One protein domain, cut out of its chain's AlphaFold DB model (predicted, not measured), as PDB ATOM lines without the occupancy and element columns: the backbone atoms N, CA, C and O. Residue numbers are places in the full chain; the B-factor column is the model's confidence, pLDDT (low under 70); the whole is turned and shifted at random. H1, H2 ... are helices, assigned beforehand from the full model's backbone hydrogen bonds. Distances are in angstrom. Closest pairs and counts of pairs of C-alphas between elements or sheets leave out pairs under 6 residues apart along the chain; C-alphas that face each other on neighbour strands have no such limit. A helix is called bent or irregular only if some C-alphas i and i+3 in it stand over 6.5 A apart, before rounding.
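This is residues 201 to 230 and 241 to 250 of the 691 residues of an uncharacterized protein of Photinus pyralis (UniProt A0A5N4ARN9). One longer helix, H2, runs along the length of an elongated all-helix piece, and two shorter helices, H1 and H3, lie to the same side of it, the three centres making a triangle. H3 begins over the middle of H2 and crosses away from it to end beside the last residue of H1, which is set off near the first end of H2. The printed part has 40 residues, with three named helices in the order H1, H2, H3 and no named strand. It is only just compact, close to loose, with a radius of gyration of the C-alphas of 10.4 A, and its C-alphas span 32 by 19 by 12 A.

The printed part begins at Asp 201, and H1 follows as residues 202 to 209, 10.7 A from first to last C-alpha, with C-alpha 202 at (130.369, 167.955, 102.776). H2, residues 213 to 227, is the longest helix at 18.5 A, from C-alpha 213 at (132.472, 161.093, 105.252). H2 is irregular: C-alphas 222 and 225 are 7.3 A apart, against about 5 A in a regular helix. H3, residues 241 to 250, measures 14.2 A and ends with C-alpha 250 at (149.047, 165.195, 106.340).

H1 and H2 only just touch, with 3 pairs of C-alphas within 8 A, and H2 does so with residue 213 alone. Their closest C-alphas, those of Lys 206 and Asn 213, are 7.4 A apart. They run the same way at a steep tilt of 35.2 degrees, only just steep. H2 and H3 touch, the closest C-alphas being those of Leu 220 and Arg 241, 6.5 A apart. Their lines are about perpendicular, but only just, at 72 degrees. H1 and H3 touch as well, with the C-alphas of Leu 209 and Arg 249 the closest at 5.3 A. Those two helices are also only just about perpendicular, at 73 degrees. The helix packing is mostly crossed, with no pair of touching helices at a shallow tilt. In H1 and H3 every O i to N i+4 pair is within hydrogen-bond range; in H2 it is 8 of 11.

The two C-alphas farthest apart, those of Ala 203 and Gln 230, are 32.8 A from each other. The link from H1 to H2 is tight, with 3 residues. The link from H2 to H3 runs across the cut: residues 231 to 240 are not printed, and C-alphas 230 and 241 are 13.8 A apart. The mean pLDDT of the printed part of this model is 78.5, and residues 201 to 208 are under 70.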
ATOM      1  N   ASP A 201     129.125 171.629 105.274       55.06
ATOM      2  CA  ASP A 201     129.767 171.548 103.947       55.06
ATOM      3  C   ASP A 201     130.547 170.237 103.715       55.06
ATOM      4  O   ASP A 201     131.772 170.117 103.875       55.06
ATOM      5  N   SER A 202     129.815 169.245 103.200       60.66
ATOM      6  CA  SER A 202     130.369 167.955 102.776       60.66
ATOM      7  C   SER A 202     131.418 168.054 101.649       60.66
ATOM      8  O   SER A 202     132.278 167.170 101.528       60.66
ATOM      9  N   ALA A 203     131.412 169.123 100.841       55.97
ATOM     10  CA  ALA A 203     132.382 169.349  99.772       55.97
ATOM     11  C   ALA A 203     133.694 169.946 100.311       55.97
ATOM     12  O   ALA A 203     134.777 169.533  99.876       55.97
ATOM     13  N   ALA A 204     133.641 170.835 101.305       52.78
ATOM     14  CA  ALA A 204     134.812 171.257 102.072       52.78
ATOM     15  C   ALA A 204     135.406 170.094 102.877       52.78
ATOM     16  O   ALA A 204     136.626 169.911 102.839       52.78
ATOM     17  N   TYR A 205     134.587 169.243 103.508       59.31
ATOM     18  CA  TYR A 205     135.056 168.012 104.164       59.31
ATOM     19  C   TYR A 205     135.812 167.106 103.170       59.31
ATOM     20  O   TYR A 205     136.976 166.741 103.401       59.31
ATOM     21  N   LYS A 206     135.211 166.835 101.997       65.62
ATOM     22  CA  LYS A 206     135.837 166.079 100.892       65.62
ATOM     23  C   LYS A 206     137.137 166.731 100.412       65.62
ATOM     24  O   LYS A 206     138.103 166.028 100.120       65.62
ATOM     25  N   ASN A 207     137.220 168.059 100.372       64.25
ATOM     26  CA  ASN A 207     138.448 168.777 100.022       64.25
ATOM     27  C   ASN A 207     139.519 168.764 101.128       64.25
ATOM     28  O   ASN A 207     140.712 168.775 100.813       64.25
ATOM     29  N   PHE A 208     139.125 168.724 102.404       65.69
ATOM     30  CA  PHE A 208     140.037 168.781 103.545       65.69
ATOM     31  C   PHE A 208     140.758 167.450 103.795       65.69
ATOM     32  O   PHE A 208     141.967 167.468 104.053       65.69
ATOM     33  N   LEU A 209     140.034 166.322 103.708       71.25
ATOM     34  CA  LEU A 209     140.567 164.966 103.928       71.25
ATOM     35  C   LEU A 209     140.837 164.170 102.642       71.25
ATOM     36  O   LEU A 209     141.575 163.191 102.706       71.25
ATOM     37  N   ARG A 210     140.281 164.584 101.490       73.88
ATOM     38  CA  ARG A 210     140.300 163.857 100.195       73.88
ATOM     39  C   ARG A 210     139.466 162.568 100.160       73.88
ATOM     40  O   ARG A 210     139.631 161.759  99.250       73.88
ATOM     41  N   LEU A 211     138.549 162.411 101.117       77.50
ATOM     42  CA  LEU A 211     137.567 161.328 101.237       77.50
ATOM     43  C   LEU A 211     136.190 161.929 101.560       77.50
ATOM     44  O   LEU A 211     136.126 162.944 102.250       77.50
ATOM     45  N   THR A 212     135.093 161.306 101.118       80.75
ATOM     46  CA  THR A 212     133.759 161.624 101.672       80.75
ATOM     47  C   THR A 212     133.642 161.110 103.111       80.75
ATOM     48  O   THR A 212     134.399 160.220 103.507       80.75
ATOM     49  N   ASN A 213     132.682 161.614 103.898       79.19
ATOM     50  CA  ASN A 213     132.472 161.093 105.252       79.19
ATOM     51  C   ASN A 213     132.186 159.577 105.246       79.19
ATOM     52  O   ASN A 213     132.871 158.842 105.944       79.19
ATOM     53  N   HIS A 214     131.294 159.078 104.382       81.75
ATOM     54  CA  HIS A 214     131.030 157.635 104.273       81.75
ATOM     55  C   HIS A 214     132.309 156.810 104.006       81.75
ATOM     56  O   HIS A 214     132.546 155.783 104.646       81.75
ATOM     57  N   GLN A 215     133.176 157.276 103.096       82.62
ATOM     58  CA  GLN A 215     134.466 156.630 102.819       82.62
ATOM     59  C   GLN A 215     135.415 156.685 104.025       82.62
ATOM     60  O   GLN A 215     136.164 155.728 104.246       82.62
ATOM     61  N   PHE A 216     135.377 157.777 104.796       85.81
ATOM     62  CA  PHE A 216     136.132 157.957 106.033       85.81
ATOM     63  C   PHE A 216     135.630 157.045 107.164       85.81
ATOM     64  O   PHE A 216     136.457 156.367 107.760       85.81
ATOM     65  N   GLU A 217     134.323 156.949 107.433       86.00
ATOM     66  CA  GLU A 217     133.787 156.078 108.497       86.00
ATOM     67  C   GLU A 217     134.072 154.597 108.210       86.00
ATOM     68  O   GLU A 217     134.500 153.847 109.091       86.00
ATOM     69  N   LYS A 218     133.902 154.172 106.951       85.75
ATOM     70  CA  LYS A 218     134.230 152.809 106.508       85.75
ATOM     71  C   LYS A 218     135.733 152.516 106.629       85.75
ATOM     72  O   LYS A 218     136.102 151.415 107.028       85.75
ATOM     73  N   LEU A 219     136.598 153.505 106.377       86.62
ATOM     74  CA  LEU A 219     138.044 153.391 106.597       86.62
ATOM     75  C   LEU A 219     138.390 153.369 108.093       86.62
ATOM     76  O   LEU A 219     139.241 152.583 108.505       86.62
ATOM     77  N   LEU A 220     137.728 154.200 108.904       88.31
ATOM     78  CA  LEU A 220     137.929 154.292 110.347       88.31
ATOM     79  C   LEU A 220     137.665 152.943 111.012       88.31
ATOM     80  O   LEU A 220     138.558 152.439 111.685       88.31
ATOM     81  N   ARG A 221     136.522 152.306 110.725       89.00
ATOM     82  CA  ARG A 221     136.176 150.966 111.235       89.00
ATOM     83  C   ARG A 221     137.250 149.909 110.933       89.00
ATOM     84  O   ARG A 221     137.500 149.046 111.767       89.00
ATOM     85  N   LEU A 222     137.911 149.992 109.773       85.75
ATOM     86  CA  LEU A 222     138.983 149.066 109.380       85.75
ATOM     87  C   LEU A 222     140.313 149.325 110.110       85.75
ATOM     88  O   LEU A 222     141.060 148.385 110.369       85.75
ATOM     89  N   VAL A 223     140.645 150.580 110.433       87.69
ATOM     90  CA  VAL A 223     141.936 150.922 111.067       87.69
ATOM     91  C   VAL A 223     141.861 151.076 112.585       87.69
ATOM     92  O   VAL A 223     142.887 150.956 113.254       87.69
ATOM     93  N   GLU A 224     140.681 151.348 113.140       88.19
ATOM     94  CA  GLU A 224     140.452 151.664 114.553       88.19
ATOM     95  C   GLU A 224     141.026 150.618 115.524       88.19
ATOM     96  O   GLU A 224     141.799 151.033 116.396       88.19
ATOM     97  N   PRO A 225     140.824 149.294 115.340       87.62
ATOM     98  CA  PRO A 225     141.452 148.269 116.183       87.62
ATOM     99  C   PRO A 225     142.987 148.353 116.235       87.62
ATOM    100  O   PRO A 225     143.603 147.999 117.238       87.62
ATOM    101  N   HIS A 226     143.620 148.860 115.172       84.50
ATOM    102  CA  HIS A 226     145.077 148.943 115.038       84.50
ATOM    103  C   HIS A 226     145.658 150.309 115.438       84.50
ATOM    104  O   HIS A 226     146.836 150.401 115.805       84.50
ATOM    105  N   ILE A 227     144.871 151.390 115.352       86.62
ATOM    106  CA  ILE A 227     145.339 152.750 115.666       86.62
ATOM    107  C   ILE A 227     144.883 153.265 117.029       86.62
ATOM    108  O   ILE A 227     145.517 154.212 117.512       86.62
ATOM    109  N   SER A 228     143.863 152.662 117.646       83.38
ATOM    110  CA  SER A 228     143.382 152.997 118.989       83.38
ATOM    111  C   SER A 228     144.468 152.923 120.063       83.38
ATOM    112  O   SER A 228     145.529 152.308 119.909       83.38
ATOM    113  N   ARG A 229     144.230 153.645 121.161       79.38
ATOM    114  CA  ARG A 229     145.119 153.732 122.321       79.38
ATOM    115  C   ARG A 229     144.277 153.883 123.575       79.38
ATOM    116  O   ARG A 229     143.337 154.662 123.572       79.38
ATOM    117  N   GLN A 230     144.667 153.187 124.635       74.38
ATOM    118  CA  GLN A 230     144.077 153.379 125.953       74.38
ATOM    119  C   GLN A 230     144.408 154.774 126.500       74.38
ATOM    120  O   GLN A 230     145.468 155.354 126.209       74.38
ATOM    121  N   ARG A 241     139.626 158.102 115.361       84.00
ATOM    122  CA  ARG A 241     139.080 159.158 114.498       84.00
ATOM    123  C   ARG A 241     140.063 160.314 114.282       84.00
ATOM    124  O   ARG A 241     140.587 160.474 113.182       84.00
ATOM    125  N   SER A 242     140.440 161.034 115.339       77.94
ATOM    126  CA  SER A 242     141.340 162.191 115.221       77.94
ATOM    127  C   SER A 242     142.794 161.843 114.904       77.94
ATOM    128  O   SER A 242     143.557 162.686 114.427       77.94
ATOM    129  N   ARG A 243     143.201 160.587 115.109       82.00
ATOM    130  CA  ARG A 243     144.487 160.068 114.618       82.00
ATOM    131  C   ARG A 243     144.445 159.811 113.112       82.00
ATOM    132  O   ARG A 243     145.445 160.078 112.440       82.00
ATOM    133  N   LEU A 244     143.317 159.338 112.584       86.75
ATOM    134  CA  LEU A 244     143.100 159.131 111.157       86.75
ATOM    135  C   LEU A 244     142.958 160.470 110.419       86.75
ATOM    136  O   LEU A 244     143.708 160.698 109.476       86.75
ATOM    137  N   GLU A 245     142.111 161.387 110.895       80.56
ATOM    138  CA  GLU A 245     141.915 162.737 110.327       80.56
ATOM    139  C   GLU A 245     143.241 163.483 110.144       80.56
ATOM    140  O   GLU A 245     143.574 163.931 109.047       80.56
ATOM    141  N   LEU A 246     144.051 163.557 111.208       80.56
ATOM    142  CA  LEU A 246     145.352 164.226 111.185       80.56
ATOM    143  C   LEU A 246     146.346 163.548 110.223       80.56
ATOM    144  O   LEU A 246     147.209 164.218 109.652       80.56
ATOM    145  N   THR A 247     146.228 162.230 110.035       88.06
ATOM    146  CA  THR A 247     147.070 161.462 109.106       88.06
ATOM    147  C   THR A 247     146.638 161.688 107.659       88.06
ATOM    148  O   THR A 247     147.478 162.019 106.825       88.06
ATOM    149  N   LEU A 248     145.341 161.592 107.360       85.62
ATOM    150  CA  LEU A 248     144.784 161.878 106.036       85.62
ATOM    151  C   LEU A 248     145.060 163.325 105.627       85.62
ATOM    152  O   LEU A 248     145.554 163.562 104.528       85.62
ATOM    153  N   ARG A 249     144.880 164.286 106.543       83.44
ATOM    154  CA  ARG A 249     145.228 165.692 106.314       83.44
ATOM    155  C   ARG A 249     146.711 165.883 105.979       83.44
ATOM    156  O   ARG A 249     147.029 166.647 105.071       83.44
ATOM    157  N   PHE A 250     147.616 165.178 106.664       85.25
ATOM    158  CA  PHE A 250     149.047 165.195 106.340       85.25
ATOM    159  C   PHE A 250     149.332 164.665 104.922       85.25
ATOM    160  O   PHE A 250     150.124 165.271 104.203       85.25
TER     161      PHE A 250